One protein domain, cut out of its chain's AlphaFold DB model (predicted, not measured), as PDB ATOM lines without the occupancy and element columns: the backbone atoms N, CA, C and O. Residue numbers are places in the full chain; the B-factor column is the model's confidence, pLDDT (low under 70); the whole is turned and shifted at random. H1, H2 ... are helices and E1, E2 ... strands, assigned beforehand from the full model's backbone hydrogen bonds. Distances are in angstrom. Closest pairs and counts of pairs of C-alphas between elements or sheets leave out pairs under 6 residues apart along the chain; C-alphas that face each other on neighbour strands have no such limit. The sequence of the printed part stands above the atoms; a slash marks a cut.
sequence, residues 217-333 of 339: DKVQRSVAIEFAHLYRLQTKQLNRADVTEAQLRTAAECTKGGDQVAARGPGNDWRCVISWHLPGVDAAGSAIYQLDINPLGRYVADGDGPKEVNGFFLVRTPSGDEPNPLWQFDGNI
ATOM      1  N   ASP A 217     -20.107 -34.113 -19.713       90.75
ATOM      2  CA  ASP A 217     -18.878 -34.815 -19.339       90.75
ATOM      3  C   ASP A 217     -17.734 -34.547 -20.328       90.75
ATOM      4  O   ASP A 217     -16.582 -34.377 -19.923       90.75
ATOM      5  N   LYS A 218     -18.049 -34.451 -21.626       90.31
ATOM      6  CA  LYS A 218     -17.075 -34.131 -22.674       90.31
ATOM      7  C   LYS A 218     -16.607 -32.682 -22.590       90.31
ATOM      8  O   LYS A 218     -15.415 -32.428 -22.753       90.31
ATOM      9  N   VAL A 219     -17.518 -31.748 -22.304       92.94
ATOM     10  CA  VAL A 219     -17.179 -30.334 -22.067       92.94
ATOM     11  C   VAL A 219     -16.260 -30.221 -20.852       92.94
ATOM     12  O   VAL A 219     -15.169 -29.669 -20.965       92.94
ATOM     13  N   GLN A 220     -16.648 -30.820 -19.722       94.81
ATOM     14  CA  GLN A 220     -15.853 -30.821 -18.491       94.81
ATOM     15  C   GLN A 220     -14.444 -31.383 -18.721       94.81
ATOM     16  O   GLN A 220     -13.454 -30.771 -18.323       94.81
ATOM     17  N   ARG A 221     -14.339 -32.527 -19.406       93.81
ATOM     18  CA  ARG A 221     -13.049 -33.159 -19.710       93.81
ATOM     19  C   ARG A 221     -12.178 -32.280 -20.604       93.81
ATOM     20  O   ARG A 221     -11.011 -32.078 -20.288       93.81
ATOM     21  N   SER A 222     -12.741 -31.753 -21.692       93.62
ATOM     22  CA  SER A 222     -12.005 -30.909 -22.638       93.62
ATOM     23  C   SER A 222     -11.456 -29.654 -21.963       93.62
ATOM     24  O   SER A 222     -10.279 -29.341 -22.098       93.62
ATOM     25  N   VAL A 223     -12.295 -28.956 -21.194       94.25
ATOM     26  CA  VAL A 223     -11.913 -27.712 -20.519       94.25
ATOM     27  C   VAL A 223     -10.834 -27.957 -19.467       94.25
ATOM     28  O   VAL A 223      -9.874 -27.194 -19.397       94.25
ATOM     29  N   ALA A 224     -10.954 -29.034 -18.686       94.12
ATOM     30  CA  ALA A 224      -9.957 -29.387 -17.679       94.12
ATOM     31  C   ALA A 224      -8.584 -29.709 -18.299       94.12
ATOM     32  O   ALA A 224      -7.562 -29.274 -17.766       94.12
ATOM     33  N   ILE A 225      -8.560 -30.434 -19.426       93.31
ATOM     34  CA  ILE A 225      -7.324 -30.769 -20.151       93.31
ATOM     35  C   ILE A 225      -6.666 -29.505 -20.709       93.31
ATOM     36  O   ILE A 225      -5.497 -29.251 -20.419       93.31
ATOM     37  N   GLU A 226      -7.414 -28.683 -21.453       92.62
ATOM     38  CA  GLU A 226      -6.860 -27.465 -22.060       92.62
ATOM     39  C   GLU A 226      -6.340 -26.488 -21.000       92.62
ATOM     40  O   GLU A 226      -5.233 -25.961 -21.121       92.62
ATOM     41  N   PHE A 227      -7.081 -26.309 -19.902       92.19
ATOM     42  CA  PHE A 227      -6.623 -25.477 -18.793       92.19
ATOM     43  C   PHE A 227      -5.308 -25.993 -18.196       92.19
ATOM     44  O   PHE A 227      -4.403 -25.204 -17.930       92.19
ATOM     45  N   ALA A 228      -5.164 -27.309 -18.010       91.50
ATOM     46  CA  ALA A 228      -3.945 -27.888 -17.454       91.50
ATOM     47  C   ALA A 228      -2.724 -27.654 -18.365       91.50
ATOM     48  O   ALA A 228      -1.659 -27.277 -17.868       91.50
ATOM     49  N   HIS A 229      -2.881 -27.793 -19.687       92.25
ATOM     50  CA  HIS A 229      -1.824 -27.484 -20.656       92.25
ATOM     51  C   HIS A 229      -1.402 -26.008 -20.590       92.25
ATOM     52  O   HIS A 229      -0.212 -25.689 -20.489       92.25
ATOM     53  N   LEU A 230      -2.377 -25.095 -20.605       90.25
ATOM     54  CA  LEU A 230      -2.128 -23.653 -20.613       90.25
ATOM     55  C   LEU A 230      -1.558 -23.154 -19.283       90.25
ATOM     56  O   LEU A 230      -0.705 -22.265 -19.272       90.25
ATOM     57  N   TYR A 231      -1.945 -23.768 -18.163       89.06
ATOM     58  CA  TYR A 231      -1.386 -23.453 -16.851       89.06
ATOM     59  C   TYR A 231       0.119 -23.737 -16.797       89.06
ATOM     60  O   TYR A 231       0.900 -22.924 -16.292       89.06
ATOM     61  N   ARG A 232       0.561 -24.865 -17.367       90.12
ATOM     62  CA  ARG A 232       1.989 -25.211 -17.458       90.12
ATOM     63  C   ARG A 232       2.753 -24.235 -18.346       90.12
ATOM     64  O   ARG A 232       3.844 -23.796 -17.974       90.12
ATOM     65  N   LEU A 233       2.165 -23.850 -19.479       87.50
ATOM     66  CA  LEU A 233       2.742 -22.841 -20.367       87.50
ATOM     67  C   LEU A 233       2.937 -21.502 -19.638       87.50
ATOM     68  O   LEU A 233       4.045 -20.960 -19.643       87.50
ATOM     69  N   GLN A 234       1.906 -21.017 -18.944       86.19
ATOM     70  CA  GLN A 234       1.970 -19.773 -18.175       86.19
ATOM     71  C   GLN A 234       3.011 -19.847 -17.049       86.19
ATOM     72  O   GLN A 234       3.788 -18.915 -16.846       86.19
ATOM     73  N   THR A 235       3.059 -20.969 -16.322       86.06
ATOM     74  CA  THR A 235       4.018 -21.206 -15.230       86.06
ATOM     75  C   THR A 235       5.455 -21.072 -15.731       86.06
ATOM     76  O   THR A 235       6.278 -20.413 -15.092       86.06
ATOM     77  N   LYS A 236       5.733 -21.609 -16.923       85.50
ATOM     78  CA  LYS A 236       7.030 -21.482 -17.589       85.50
ATOM     79  C   LYS A 236       7.328 -20.043 -18.031       85.50
ATOM     80  O   LYS A 236       8.435 -19.569 -17.792       85.50
ATOM     81  N   GLN A 237       6.359 -19.334 -18.619       83.56
ATOM     82  CA  GLN A 237       6.503 -17.923 -19.031       83.56
ATOM     83  C   GLN A 237       6.786 -16.985 -17.847       83.56
ATOM     84  O   GLN A 237       7.564 -16.037 -17.963       83.56
ATOM     85  N   LEU A 238       6.185 -17.275 -16.690       83.81
ATOM     86  CA  LEU A 238       6.359 -16.526 -15.445       83.81
ATOM     87  C   LEU A 238       7.571 -16.979 -14.616       83.81
ATOM     88  O   LEU A 238       7.772 -16.467 -13.516       83.81
ATOM     89  N   ASN A 239       8.365 -17.936 -15.116       85.62
ATOM     90  CA  ASN A 239       9.515 -18.517 -14.420       85.62
ATOM     91  C   ASN A 239       9.176 -19.019 -12.997       85.62
ATOM     92  O   ASN A 239       9.927 -18.809 -12.042       85.62
ATOM     93  N   ARG A 240       8.004 -19.646 -12.847       84.50
ATOM     94  CA  ARG A 240       7.551 -20.294 -11.607       84.50
ATOM     95  C   ARG A 240       8.038 -21.747 -11.558       84.50
ATOM     96  O   ARG A 240       8.487 -22.293 -12.564       84.50
ATOM     97  N   ALA A 241       7.951 -22.375 -10.385       85.69
ATOM     98  CA  ALA A 241       8.284 -23.790 -10.228       85.69
ATOM     99  C   ALA A 241       7.425 -24.657 -11.162       85.69
ATOM    100  O   ALA A 241       6.213 -24.458 -11.232       85.69
ATOM    101  N   ASP A 242       8.052 -25.600 -11.870       85.25
ATOM    102  CA  ASP A 242       7.355 -26.459 -12.827       85.25
ATOM    103  C   ASP A 242       6.358 -27.385 -12.113       85.25
ATOM    104  O   ASP A 242       6.646 -27.934 -11.045       85.25
ATOM    105  N   VAL A 243       5.182 -27.555 -12.713       87.94
ATOM    106  CA  VAL A 243       4.107 -28.410 -12.204       87.94
ATOM    107  C   VAL A 243       3.633 -29.303 -13.342       87.94
ATOM    108  O   VAL A 243       3.434 -28.856 -14.470       87.94
ATOM    109  N   THR A 244       3.449 -30.589 -13.064       89.38
ATOM    110  CA  THR A 244       2.906 -31.544 -14.038       89.38
ATOM    111  C   THR A 244       1.378 -31.548 -14.019       89.38
ATOM    112  O   THR A 244       0.758 -31.291 -12.987       89.38
ATOM    113  N   GLU A 245       0.740 -31.915 -15.132       88.06
ATOM    114  CA  GLU A 245      -0.725 -32.070 -15.201       88.06
ATOM    115  C   GLU A 245      -1.259 -33.060 -14.154       88.06
ATOM    116  O   GLU A 245      -2.286 -32.818 -13.522       88.06
ATOM    117  N   ALA A 246      -0.518 -34.145 -13.899       87.75
ATOM    118  CA  ALA A 246      -0.872 -35.132 -12.881       87.75
ATOM    119  C   ALA A 246      -0.864 -34.554 -11.452       87.75
ATOM    120  O   ALA A 246      -1.624 -35.013 -10.597       87.75
ATOM    121  N   GLN A 247      -0.019 -33.555 -11.185       89.38
ATOM    122  CA  GLN A 247       0.003 -32.836  -9.908       89.38
ATOM    123  C   GLN A 247      -1.120 -31.803  -9.820       89.38
ATOM    124  O   GLN A 247      -1.703 -31.665  -8.747       89.38
ATOM    125  N   LEU A 248      -1.453 -31.131 -10.933       89.19
ATOM    126  CA  LEU A 248      -2.542 -30.151 -10.979       89.19
ATOM    127  C   LEU A 248      -3.900 -30.778 -10.663       89.19
ATOM    128  O   LEU A 248      -4.735 -30.127 -10.040       89.19
ATOM    129  N   ARG A 249      -4.126 -32.039 -11.070       91.19
ATOM    130  CA  ARG A 249      -5.408 -32.747 -10.875       91.19
ATOM    131  C   ARG A 249      -6.600 -31.870 -11.274       91.19
ATOM    132  O   ARG A 249      -7.573 -31.760 -10.528       91.19
ATOM    133  N   THR A 250      -6.470 -31.199 -12.416       92.81
ATOM    134  CA  THR A 250      -7.458 -30.232 -12.881       92.81
ATOM    135  C   THR A 250      -8.792 -30.924 -13.124       92.81
ATOM    136  O   THR A 250      -8.855 -31.949 -13.804       92.81
ATOM    137  N   ALA A 251      -9.861 -30.347 -12.593       94.75
ATOM    138  CA  ALA A 251     -11.230 -30.765 -12.841       94.75
ATOM    139  C   ALA A 251     -12.063 -29.553 -13.255       94.75
ATOM    140  O   ALA A 251     -11.765 -28.425 -12.872       94.75
ATOM    141  N   ALA A 252     -13.117 -29.782 -14.028       94.56
ATOM    142  CA  ALA A 252     -14.081 -28.748 -14.367       94.56
ATOM    143  C   ALA A 252     -15.488 -29.243 -14.052       94.56
ATOM    144  O   ALA A 252     -15.833 -30.378 -14.381       94.56
ATOM    145  N   GLU A 253     -16.293 -28.382 -13.445       94.50
ATOM    146  CA  GLU A 253     -17.726 -28.572 -13.242       94.50
ATOM    147  C   GLU A 253     -18.459 -27.567 -14.122       94.50
ATOM    148  O   GLU A 253     -18.383 -26.360 -13.902       94.50
ATOM    149  N   CYS A 254     -19.122 -28.059 -15.167       92.88
ATOM    150  CA  CYS A 254     -19.748 -27.220 -16.182       92.88
ATOM    151  C   CYS A 254     -21.262 -27.366 -16.134       92.88
ATOM    152  O   CYS A 254     -21.779 -28.479 -16.101       92.88
ATOM    153  N   THR A 255     -21.975 -26.248 -16.195       91.81
ATOM    154  CA  THR A 255     -23.439 -26.187 -16.256       91.81
ATOM    155  C   THR A 255     -23.874 -25.373 -17.470       91.81
ATOM    156  O   THR A 255     -23.099 -24.570 -17.993       91.81
ATOM    157  N   LYS A 256     -25.105 -25.596 -17.941       88.38
ATOM    158  CA  LYS A 256     -25.684 -24.878 -19.079       88.38
ATOM    159  C   LYS A 256     -27.088 -24.398 -18.725       88.38
ATOM    160  O   LYS A 256     -27.943 -25.226 -18.427       88.38
ATOM    161  N   GLY A 257     -27.329 -23.088 -18.757       74.00
ATOM    162  CA  GLY A 257     -28.661 -22.522 -18.498       74.00
ATOM    163  C   GLY A 257     -29.211 -22.722 -17.069       74.00
ATOM    164  O   GLY A 257     -30.416 -22.575 -16.865       74.00
ATOM    165  N   GLY A 258     -28.354 -23.037 -16.086       66.12
ATOM    166  CA  GLY A 258     -28.719 -23.317 -14.683       66.12
ATOM    167  C   GLY A 258     -29.037 -24.794 -14.387       66.12
ATOM    168  O   GLY A 258     -28.978 -25.643 -15.271       66.12
ATOM    169  N   ASP A 259     -29.393 -25.113 -13.136       62.34
ATOM    170  CA  ASP A 259     -29.502 -26.502 -12.632       62.34
ATOM    171  C   ASP A 259     -30.728 -27.298 -13.138       62.34
ATOM    172  O   ASP A 259     -30.895 -28.467 -12.791       62.34
ATOM    173  N   GLN A 260     -31.618 -26.692 -13.934       59.06
ATOM    174  CA  GLN A 260     -32.905 -27.301 -14.320       59.06
ATOM    175  C   GLN A 260     -32.952 -27.896 -15.734       59.06
ATOM    176  O   GLN A 260     -33.966 -28.486 -16.111       59.06
ATOM    177  N   VAL A 261     -31.881 -27.783 -16.524       62.50
ATOM    178  CA  VAL A 261     -31.824 -28.314 -17.894       62.50
ATOM    179  C   VAL A 261     -30.651 -29.281 -18.020       62.50
ATOM    180  O   VAL A 261     -29.554 -29.008 -17.544       62.50
ATOM    181  N   ALA A 262     -30.862 -30.424 -18.682       71.44
ATOM    182  CA  ALA A 262     -29.765 -31.333 -19.004       71.44
ATOM    183  C   ALA A 262     -28.715 -30.588 -19.848       71.44
ATOM    184  O   ALA A 262     -28.998 -30.202 -20.984       71.44
ATOM    185  N   ALA A 263     -27.516 -30.384 -19.295       81.25
ATOM    186  CA  ALA A 263     -26.467 -29.576 -19.910       81.25
ATOM    187  C   ALA A 263     -25.931 -30.240 -21.190       81.25
ATOM    188  O   ALA A 263     -25.064 -31.114 -21.156       81.25
ATOM    189  N   ARG A 264     -26.509 -29.871 -22.338       87.44
ATOM    190  CA  ARG A 264     -26.196 -30.448 -23.653       87.44
ATOM    191  C   ARG A 264     -26.299 -29.403 -24.762       87.44
ATOM    192  O   ARG A 264     -27.092 -28.462 -24.697       87.44
ATOM    193  N   GLY A 265     -25.541 -29.616 -25.834       86.06
ATOM    194  CA  GLY A 265     -25.640 -28.821 -27.062       86.06
ATOM    195  C   GLY A 265     -24.846 -27.509 -27.072       86.06
ATOM    196  O   GLY A 265     -24.338 -27.086 -26.035       86.06
ATOM    197  N   PRO A 266     -24.750 -26.867 -28.250       87.56
ATOM    198  CA  PRO A 266     -24.030 -25.606 -28.426       87.56
ATOM    199  C   PRO A 266     -24.737 -24.442 -27.717       87.56
ATOM    200  O   PRO A 266     -25.912 -24.564 -27.352       87.56
ATOM    201  N   GLY A 267     -24.031 -23.329 -27.546       86.75
ATOM    202  CA  GLY A 267     -24.533 -22.112 -26.906       86.75
ATOM    203  C   GLY A 267     -23.444 -21.333 -26.171       86.75
ATOM    204  O   GLY A 267     -22.362 -21.857 -25.916       86.75
ATOM    205  N   ASN A 268     -23.771 -20.093 -25.812       88.06
ATOM    206  CA  ASN A 268     -22.943 -19.162 -25.035       88.06
ATOM    207  C   ASN A 268     -23.342 -19.084 -23.548       88.06
ATOM    208  O   ASN A 268     -22.965 -18.160 -22.826       88.06
ATOM    209  N   ASP A 269     -24.152 -20.046 -23.116       87.69
ATOM    210  CA  ASP A 269     -24.776 -20.180 -21.804       87.69
ATOM    211  C   ASP A 269     -24.116 -21.271 -20.947       87.69
ATOM    212  O   ASP A 269     -24.686 -21.715 -19.947       87.69
ATOM    213  N   TRP A 270     -22.917 -21.706 -21.341       92.00
ATOM    214  CA  TRP A 270     -22.098 -22.637 -20.578       92.00
ATOM    215  C   TRP A 270     -21.255 -21.885 -19.549       92.00
ATOM    216  O   TRP A 270     -20.548 -20.935 -19.883       92.00
ATOM    217  N   ARG A 271     -21.291 -22.336 -18.295       92.44
ATOM    218  CA  ARG A 271     -20.462 -21.808 -17.206       92.44
ATOM    219  C   ARG A 271     -19.719 -22.960 -16.549       92.44
ATOM    220  O   ARG A 271     -20.346 -23.902 -16.065       92.44
ATOM    221  N   CYS A 272     -18.396 -22.889 -16.551       92.94
ATOM    222  CA  CYS A 272     -17.514 -23.904 -15.994       92.94
ATOM    223  C   CYS A 272     -16.743 -23.346 -14.801       92.94
ATOM    224  O   CYS A 272     -16.104 -22.302 -14.907       92.94
ATOM    225  N   VAL A 273     -16.768 -24.060 -13.681       92.81
ATOM    226  CA  VAL A 273     -15.870 -23.830 -12.550       92.81
ATOM    227  C   VAL A 273     -14.720 -24.818 -12.675       92.81
ATOM    228  O   VAL A 273     -14.913 -26.026 -12.553       92.81
ATOM    229  N   ILE A 274     -13.528 -24.311 -12.966       93.50
ATOM    230  CA  ILE A 274     -12.306 -25.103 -13.076       93.50
ATOM    231  C   ILE A 274     -11.612 -25.081 -11.723       93.50
ATOM    232  O   ILE A 274     -11.401 -24.007 -11.168       93.50
ATOM    233  N   SER A 275     -11.238 -26.245 -11.205       93.19
ATOM    234  CA  SER A 275     -10.471 -26.398  -9.972       93.19
ATOM    235  C   SER A 275      -9.153 -27.121 -10.234       93.19
ATOM    236  O   SER A 275      -9.087 -28.020 -11.072       93.19
ATOM    237  N   TRP A 276      -8.094 -26.722  -9.536       93.19
ATOM    238  CA  TRP A 276      -6.772 -27.345  -9.624       93.19
ATOM    239  C   TRP A 276      -6.060 -27.301  -8.273       93.19
ATOM    240  O   TRP A 276      -6.357 -26.479  -7.411       93.19
ATOM    241  N   HIS A 277      -5.092 -28.188  -8.092       92.25
ATOM    242  CA  HIS A 277      -4.303 -28.323  -6.876       92.25
ATOM    243  C   HIS A 277      -2.848 -27.960  -7.155       92.25
ATOM    244  O   HIS A 277      -2.320 -28.235  -8.231       92.25
ATOM    245  N   LEU A 278      -2.179 -27.349  -6.180       89.19
ATOM    246  CA  LEU A 278      -0.753 -27.051  -6.268       89.19
ATOM    247  C   LEU A 278       0.011 -27.836  -5.203       89.19
ATOM    248  O   LEU A 278      -0.470 -27.979  -4.078       89.19
ATOM    249  N   PRO A 279       1.209 -28.355  -5.524       87.81
ATOM    250  CA  PRO A 279       2.017 -29.063  -4.545       87.81
ATOM    251  C   PRO A 279       2.389 -28.122  -3.390       87.81
ATOM    252  O   PRO A 279       2.910 -27.031  -3.613       87.81
ATOM    253  N   GLY A 280       2.126 -28.554  -2.156       85.19
ATOM    254  CA  GLY A 280       2.398 -27.767  -0.949       85.19
ATOM    255  C   GLY A 280       1.314 -26.748  -0.576       85.19
ATOM    256  O   GLY A 280       1.536 -25.966   0.344       85.19
ATOM    257  N   VAL A 281       0.161 -26.754  -1.256       87.19
ATOM    258  CA  VAL A 281      -1.006 -25.924  -0.918       87.19
ATOM    259  C   VAL A 281      -2.217 -26.828  -0.689       87.19
ATOM    260  O   VAL A 281      -2.620 -27.558  -1.592       87.19
ATOM    261  N   ASP A 282      -2.806 -26.771   0.507       82.44
ATOM    262  CA  ASP A 282      -3.943 -27.631   0.877       82.44
ATOM    263  C   ASP A 282      -5.267 -27.202   0.218       82.44
ATOM    264  O   ASP A 282      -6.163 -28.020   0.021       82.44
ATOM    265  N   ALA A 283      -5.404 -25.919  -0.132       86.19
ATOM    266  CA  ALA A 283      -6.590 -25.388  -0.798       86.19
ATOM    267  C   ALA A 283      -6.490 -25.533  -2.326       86.19
ATOM    268  O   ALA A 283      -5.477 -25.171  -2.930       86.19
ATOM    269  N   ALA A 284      -7.568 -26.001  -2.958       86.44
ATOM    270  CA  ALA A 284      -7.690 -25.981  -4.410       86.44
ATOM    271  C   ALA A 284      -7.848 -24.538  -4.914       86.44
ATOM    272  O   ALA A 284      -8.643 -23.764  -4.377       86.44
ATOM    273  N   GLY A 285      -7.113 -24.184  -5.966       87.50
ATOM    274  CA  GLY A 285      -7.415 -23.000  -6.762       87.50
ATOM    275  C   GLY A 285      -8.690 -23.241  -7.564       87.50
ATOM    276  O   GLY A 285      -8.938 -24.366  -7.999       87.50
ATOM    277  N   SER A 286      -9.508 -22.206  -7.747       89.19
ATOM    278  CA  SER A 286     -10.736 -22.300  -8.538       89.19
ATOM    279  C   SER A 286     -10.968 -21.046  -9.365       89.19
ATOM    280  O   SER A 286     -10.897 -19.951  -8.812       89.19
ATOM    281  N   ALA A 287     -11.323 -21.210 -10.636       89.38
ATOM    282  CA  ALA A 287     -11.619 -20.143 -11.585       89.38
ATOM    283  C   ALA A 287     -12.938 -20.400 -12.306       89.38
ATOM    284  O   ALA A 287     -13.284 -21.546 -12.590       89.38
ATOM    285  N   ILE A 288     -13.659 -19.331 -12.638       90.12
ATOM    286  CA  ILE A 288     -14.899 -19.423 -13.406       90.12
ATOM    287  C   ILE A 288     -14.629 -18.990 -14.842       90.12
ATOM    288  O   ILE A 288     -14.020 -17.946 -15.073       90.12
ATOM    289  N   TYR A 289     -15.122 -19.791 -15.784       91.00
ATOM    290  CA  TYR A 289     -15.077 -19.524 -17.212       91.00
ATOM    291  C   TYR A 289     -16.478 -19.576 -17.810       91.00
ATOM    292  O   TYR A 289     -17.247 -20.504 -17.543       91.00
ATOM    293  N   GLN A 290     -16.798 -18.595 -18.646       91.75
ATOM    294  CA  GLN A 290     -17.961 -18.633 -19.519       91.75
ATOM    295  C   GLN A 290     -17.536 -19.162 -20.886       91.75
ATOM    296  O   GLN A 290     -16.524 -18.737 -21.439       91.75
ATOM    297  N   LEU A 291     -18.289 -20.120 -21.415       92.19
ATOM    298  CA  LEU A 291     -17.983 -20.768 -22.680       92.19
ATOM    299  C   LEU A 291     -19.003 -20.390 -23.751       92.19
ATOM    300  O   LEU A 291     -20.210 -20.472 -23.527       92.19
ATOM    301  N   ASP A 292     -18.491 -20.072 -24.937       91.25
ATOM    302  CA  ASP A 292     -19.258 -20.038 -26.182       91.25
ATOM    303  C   ASP A 292     -18.882 -21.238 -27.044       91.25
ATOM    304  O   ASP A 292     -17.774 -21.310 -27.573       91.25
ATOM    305  N   ILE A 293     -19.799 -22.202 -27.139       90.38
ATOM    306  CA  ILE A 293     -19.608 -23.475 -27.830       90.38
ATOM    307  C   ILE A 293     -20.407 -23.468 -29.128       90.38
ATOM    308  O   ILE A 293     -21.640 -23.437 -29.122       90.38
ATOM    309  N   ASN A 294     -19.719 -23.597 -30.258       83.56
ATOM    310  CA  ASN A 294     -20.382 -23.707 -31.550       83.56
ATOM    311  C   ASN A 294     -20.892 -25.143 -31.819       83.56
ATOM    312  O   ASN A 294     -20.461 -26.101 -31.172       83.56
ATOM    313  N   PRO A 295     -21.781 -25.350 -32.813       78.75
ATOM    314  CA  PRO A 295     -22.298 -26.684 -33.153       78.75
ATOM    315  C   PRO A 295     -21.243 -27.710 -33.598       78.75
ATOM    316  O   PRO A 295     -21.562 -28.886 -33.728       78.75
ATOM    317  N   LEU A 296     -20.005 -27.276 -33.853       71.88
ATOM    318  CA  LEU A 296     -18.878 -28.124 -34.249       71.88
ATOM    319  C   LEU A 296     -18.020 -28.548 -33.049       71.88
ATOM    320  O   LEU A 296     -16.974 -29.166 -33.239       71.88
ATOM    321  N   GLY A 297     -18.435 -28.208 -31.824       78.69
ATOM    322  CA  GLY A 297     -17.727 -28.550 -30.595       78.69
ATOM    323  C   GLY A 297     -16.507 -27.676 -30.311       78.69
ATOM    324  O   GLY A 297     -15.821 -27.920 -29.323       78.69
ATOM    325  N   ARG A 298     -16.218 -26.655 -31.128       86.62
ATOM    326  CA  ARG A 298     -15.188 -25.666 -30.790       86.62
ATOM    327  C   ARG A 298     -15.775 -24.671 -29.804       86.62
ATOM    328  O   ARG A 298     -16.881 -24.176 -30.032       86.62
ATOM    329  N   TYR A 299     -15.020 -24.367 -28.760       89.31
ATOM    330  CA  TYR A 299     -15.409 -23.365 -27.785       89.31
ATOM    331  C   TYR A 299     -14.340 -22.302 -27.591       89.31
ATOM    332  O   TYR A 299     -13.153 -22.564 -27.782       89.31
ATOM    333  N   VAL A 300     -14.805 -21.123 -27.193       90.56
ATOM    334  CA  VAL A 300     -14.000 -20.058 -26.596       90.56
ATOM    335  C   VAL A 300     -14.365 -20.019 -25.116       90.56
ATOM    336  O   VAL A 300     -15.546 -19.926 -24.788       90.56
ATOM    337  N   ALA A 301     -13.378 -20.133 -24.237       91.12
ATOM    338  CA  ALA A 301     -13.522 -19.994 -22.796       91.12
ATOM    339  C   ALA A 301     -12.989 -18.625 -22.369       91.12
ATOM    340  O   ALA A 301     -11.810 -18.324 -22.559       91.12
ATOM    341  N   ASP A 302     -13.863 -17.806 -21.795       88.94
ATOM    342  CA  ASP A 302     -13.548 -16.480 -21.274       88.94
ATOM    343  C   ASP A 302     -13.556 -16.508 -19.745       88.94
ATOM    344  O   ASP A 302     -14.518 -16.969 -19.122       88.94
ATOM    345  N   GLY A 303     -12.455 -16.082 -19.133       83.12
ATOM    346  CA  GLY A 303     -12.275 -16.122 -17.694       83.12
ATOM    347  C   GLY A 303     -13.048 -15.021 -16.969       83.12
ATOM    348  O   GLY A 303     -12.469 -13.991 -16.641       83.12
ATOM    349  N   ASP A 304     -14.295 -15.293 -16.582       69.12
ATOM    350  CA  ASP A 304     -15.194 -14.422 -15.788       69.12
ATOM    351  C   ASP A 304     -14.830 -14.353 -14.277       69.12
ATOM    352  O   ASP A 304     -15.675 -14.153 -13.404       69.12
ATOM    353  N   GLY A 305     -13.565 -14.598 -13.926       61.81
ATOM    354  CA  GLY A 305     -13.066 -14.658 -12.549       61.81
ATOM    355  C   GLY A 305     -12.383 -13.361 -12.086       61.81
ATOM    356  O   GLY A 305     -11.925 -12.569 -12.911       61.81
ATOM    357  N   PRO A 306     -12.251 -13.135 -10.764       60.50
ATOM    358  CA  PRO A 306     -11.473 -12.019 -10.227       60.50
ATOM    359  C   PRO A 306     -10.038 -12.023 -10.787       60.50
ATOM    360  O   PRO A 306      -9.466 -13.090 -11.044       60.50
ATOM    361  N   LYS A 307      -9.422 -10.844 -10.951       62.53
ATOM    362  CA  LYS A 307      -8.043 -10.709 -11.474       62.53
ATOM    363  C   LYS A 307      -7.025 -11.479 -10.632       62.53
ATOM    364  O   LYS A 307      -5.981 -11.877 -11.135       62.53
ATOM    365  N   GLU A 308      -7.342 -11.688  -9.361       60.06
ATOM    366  CA  GLU A 308      -6.566 -12.446  -8.385       60.06
ATOM    367  C   GLU A 308      -6.467 -13.937  -8.746       60.06
ATOM    368  O   GLU A 308      -5.537 -14.610  -8.309       60.06
ATOM    369  N   VAL A 309      -7.404 -14.440  -9.554       60.81
ATOM    370  CA  VAL A 309      -7.522 -15.850  -9.934       60.81
ATOM    371  C   VAL A 309      -7.094 -16.076 -11.385       60.81
ATOM    372  O   VAL A 309      -6.222 -16.903 -11.640       60.81
ATOM    373  N   ASN A 310      -7.658 -15.320 -12.334       64.50
ATOM    374  CA  ASN A 310      -7.382 -15.507 -13.770       64.50
ATOM    375  C   ASN A 310      -6.161 -14.709 -14.256       64.50
ATOM    376  O   ASN A 310      -5.629 -14.957 -15.341       64.50
ATOM    377  N   GLY A 311      -5.685 -13.765 -13.442       68.62
ATOM    378  CA  GLY A 311      -4.612 -12.848 -13.798       68.62
ATOM    379  C   GLY A 311      -5.086 -11.686 -14.672       68.62
ATOM    380  O   GLY A 311      -6.266 -11.515 -14.969       68.62
ATOM    381  N   PHE A 312      -4.135 -10.847 -15.075       73.50
ATOM    382  CA  PHE A 312      -4.372  -9.751 -16.015       73.50
ATOM    383  C   PHE A 312      -4.305 -10.260 -17.463       73.50
ATOM    384  O   PHE A 312      -3.753 -11.330 -17.713       73.50
ATOM    385  N   PHE A 313      -4.818  -9.490 -18.428       79.50
ATOM    386  CA  PHE A 313      -4.787  -9.870 -19.851       79.50
ATOM    387  C   PHE A 313      -3.358 -10.014 -20.416       79.50
ATOM    388  O   PHE A 313      -3.143 -10.752 -21.376       79.50
ATOM    389  N   LEU A 314      -2.378  -9.340 -19.803       82.00
ATOM    390  CA  LEU A 314      -0.949  -9.511 -20.066       82.00
ATOM    391  C   LEU A 314      -0.252 -10.086 -18.834       82.00
ATOM    392  O   LEU A 314      -0.545  -9.706 -17.699       82.00
ATOM    393  N   VAL A 315       0.723 -10.953 -19.078       81.25
ATOM    394  CA  VAL A 315       1.673 -11.449 -18.089       81.25
ATOM    395  C   VAL A 315       3.049 -10.853 -18.355       81.25
ATOM    396  O   VAL A 315       3.494 -10.754 -19.499       81.25
ATOM    397  N   ARG A 316       3.743 -10.456 -17.286       82.56
ATOM    398  CA  ARG A 316       5.115  -9.960 -17.389       82.56
ATOM    399  C   ARG A 316       6.071 -11.141 -17.466       82.56
ATOM    400  O   ARG A 316       6.225 -11.872 -16.490       82.56
ATOM    401  N   THR A 317       6.732 -11.292 -18.603       80.00
ATOM    402  CA  THR A 317       7.756 -12.315 -18.835       80.00
ATOM    403  C   THR A 317       9.146 -11.667 -18.905       80.00
ATOM    404  O   THR A 317       9.253 -10.440 -19.030       80.00
ATOM    405  N   PRO A 318      10.238 -12.451 -18.843       75.94
ATOM    406  CA  PRO A 318      11.588 -11.929 -19.062       75.94
ATOM    407  C   PRO A 318      11.796 -11.274 -20.443       75.94
ATOM    408  O   PRO A 318      12.647 -10.397 -20.568       75.94
ATOM    409  N   SER A 319      11.024 -11.673 -21.463       78.62
ATOM    410  CA  SER A 319      11.045 -11.134 -22.834       78.62
ATOM    411  C   SER A 319      10.193  -9.872 -23.024       78.62
ATOM    412  O   SER A 319      10.318  -9.212 -24.054       78.62
ATOM    413  N   GLY A 320       9.351  -9.509 -22.050       84.12
ATOM    414  CA  GLY A 320       8.411  -8.389 -22.139       84.12
ATOM    415  C   GLY A 320       6.998  -8.766 -21.694       84.12
ATOM    416  O   GLY A 320       6.787  -9.791 -21.045       84.12
ATOM    417  N   ASP A 321       6.019  -7.923 -22.015       83.25
ATOM    418  CA  ASP A 321       4.612  -8.235 -21.750       83.25
ATOM    419  C   ASP A 321       4.081  -9.181 -22.833       83.25
ATOM    420  O   ASP A 321       4.113  -8.853 -24.018       83.25
ATOM    421  N   GLU A 322       3.587 -10.350 -22.423       79.69
ATOM    422  CA  GLU A 322       3.000 -11.355 -23.315       79.69
ATOM    423  C   GLU A 322       1.515 -11.582 -22.977       79.69
ATOM    424  O   GLU A 322       1.117 -11.395 -21.824       79.69
ATOM    425  N   PRO A 323       0.669 -11.983 -23.947       83.00
ATOM    426  CA  PRO A 323      -0.725 -12.341 -23.684       83.00
ATOM    427  C   PRO A 323      -0.841 -13.460 -22.648       83.00
ATOM    428  O   PRO A 323      -0.141 -14.467 -22.733       83.00
ATOM    429  N   ASN A 324      -1.744 -13.296 -21.684       83.56
ATOM    430  CA  ASN A 324      -2.018 -14.320 -20.686       83.56
ATOM    431  C   ASN A 324      -2.804 -15.488 -21.316       83.56
ATOM    432  O   ASN A 324      -3.973 -15.301 -21.658       83.56
ATOM    433  N   PRO A 325      -2.231 -16.702 -21.402       85.38
ATOM    434  CA  PRO A 325      -2.905 -17.842 -22.023       85.38
ATOM    435  C   PRO A 325      -4.135 -18.337 -21.242       85.38
ATOM    436  O   PRO A 325      -4.959 -19.042 -21.809       85.38
ATOM    437  N   LEU A 326      -4.276 -17.988 -19.957       88.12
ATOM    438  CA  LEU A 326      -5.423 -18.370 -19.123       88.12
ATOM    439  C   LEU A 326      -6.532 -17.309 -19.087       88.12
ATOM    440  O   LEU A 326      -7.590 -17.571 -18.521       88.12
ATOM    441  N   TRP A 327      -6.311 -16.123 -19.663       85.62
ATOM    442  CA  TRP A 327      -7.328 -15.067 -19.694       85.62
ATOM    443  C   TRP A 327      -8.500 -15.450 -20.604       85.62
ATOM    444  O   TRP A 327      -9.658 -15.407 -20.200       85.62
ATOM    445  N   GLN A 328      -8.172 -15.873 -21.821       87.50
ATOM    446  CA  GLN A 328      -9.117 -16.385 -22.798       87.50
ATOM    447  C   GLN A 328      -8.411 -17.463 -23.610       87.50
ATOM    448  O   GLN A 328      -7.288 -17.250 -24.073       87.50
ATOM    449  N   PHE A 329      -9.063 -18.605 -23.790       89.00
ATOM    450  CA  PHE A 329      -8.505 -19.695 -24.575       89.00
ATOM    451  C   PHE A 329      -9.567 -20.433 -25.374       89.00
ATOM    452  O   PHE A 329     -10.739 -20.469 -25.009       89.00
ATOM    453  N   ASP A 330      -9.129 -21.057 -26.458       88.62
ATOM    454  CA  ASP A 330      -9.981 -21.872 -27.311       88.62
ATOM    455  C   ASP A 330      -9.717 -23.354 -27.054       88.62
ATOM    456  O   ASP A 330      -8.592 -23.751 -26.758       88.62
ATOM    457  N   GLY A 331     -10.728 -24.188 -27.264       86.38
ATOM    458  CA  GLY A 331     -10.572 -25.640 -27.246       86.38
ATOM    459  C   GLY A 331     -11.556 -26.343 -28.171       86.38
ATOM    460  O   GLY A 331     -12.377 -25.713 -28.846       86.38
ATOM    461  N   ASN A 332     -11.454 -27.670 -28.247       87.81
ATOM    462  CA  ASN A 332     -12.365 -28.489 -29.043       87.81
ATOM    463  C   ASN A 332     -12.859 -29.688 -28.238       87.81
ATOM    464  O   ASN A 332     -12.069 -30.456 -27.706       87.81
ATOM    465  N   ILE A 333     -14.171 -29.889 -28.242       85.88
ATOM    466  CA  ILE A 333     -14.829 -31.039 -27.637       85.88
ATOM    467  C   ILE A 333     -14.743 -32.215 -28.600       85.88
ATOM    468  O   ILE A 333     -15.078 -32.107 -29.782       85.88
TER     469      ILE A 333
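Overview. This is residues 217 to 333 of the 339 residues of a protein of Kribbellaceae bacterium (UniProt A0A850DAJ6). A strongly twisted sheet of five strands curls round one long helix, H1, which runs through its hollow side. Beyond the sheet, at the last residues of H1, lies a small separate hairpin of two strands, E5 and E6, and two very short helices, H2 and H3, only graze the sheet. The printed part has 117 residues with three named helices and seven named strands, in the order H1 H2 E1 E2 E3 E4 H3 E5 E6 E7, and the class is mixed, helices and strands. The large sheet has the order E1 - E2 - E3 - E4 - E7, all antiparallel. The whole is compact, with a radius of gyration of the C-alphas of 14.4 A, and spans 44 by 30 by 23 A.

Along the chain. The large sheet is made of E1, residues 251 to 256, 16.8 A long from first to last C-alpha; E2, residues 267 to 276, the longest strand, 25.3 A; E3, residues 285 to 293, 24.3 A; E4, residues 298 to 302, 13.3 A; and E7, residues 328 to 332, 14.0 A. C-alpha 332, where E7 ends, is at (-12.365, -28.489, -29.043). H1 is residues 217 to 237, 30.5 A long, from C-alpha 217 at (-18.878, -34.815, -19.339) to C-alpha 237 at (6.503, -17.923, -19.031). H2 is residues 245 to 248, 5.0 A, and H3 is residues 307 to 310, 5.4 A. The small sheet is E5, residues 314 to 317, 9.2 A, and E6, residues 320 to 323, 10.1 A.

Arrangement. E1 E2 E3 E4 form a meander, each strand the antiparallel neighbour of the one before, and E7 is added beside E4 as an edge strand. E1 is the other edge strand. In the hairpin of E1 and E2, N 253 and O 273 are 2.9 A apart, within hydrogen-bond range. In the hairpin of E2 and E3, N 274 and O 287 are 2.8 A apart. In the hairpin of E3 and E4, whose directions differ by 134 degrees, N 290 and O 302 are 2.8 A apart. Between E4 and E7, N 301 and O 329 are 2.8 A apart. From edge to edge the strands' lines turn by 85 degrees and the way across the sheet turns by 84 degrees. H1 is on one face of this sheet, an arrangement of two layers, one of helix and one of strands. The sheet curls round residues 217 to 231 of H1. The closest C-alphas of H1 and E1 are those of Gln 220 and Ala 252, 4.9 A apart, and those of H1 and E7 are Glu 226 and Gly 331, 6.6 A. H1 and E4 are near each other. H1 touches H2 with residues 228 to 232 alone, closest at the C-alphas of Ala 228 and Glu 245, 5.7 A. H2 is only just on the sheet, with 5 pairs of C-alphas within 10 A. H3 grazes the sheet with residues 308 to 310; the closest C-alphas of E3 and H3 are those of Ala 287 and Val 309, 6.2 A. In the hairpin of E5 and E6, N 315 and O 322 are 2.8 A apart. The closest C-alphas of H1 and E5 are those of Gln 237 and Thr 317, 5.7 A, while H1 and E6 are apart. In H1 every O i to N i+4 pair is within hydrogen-bond range; H2 and H3 are too short for such a pair, and their one O i to N i+3 pair is within range in H2 but not in H3.

Size, cuts and confidence. The two C-alphas farthest apart are those of Gln 260 and Ser 319, 47.6 A. The printed part has no cut, and no link is long. The mean pLDDT of the printed part is 85.0; residues 258 to 261 and 304 to 311 are under 70.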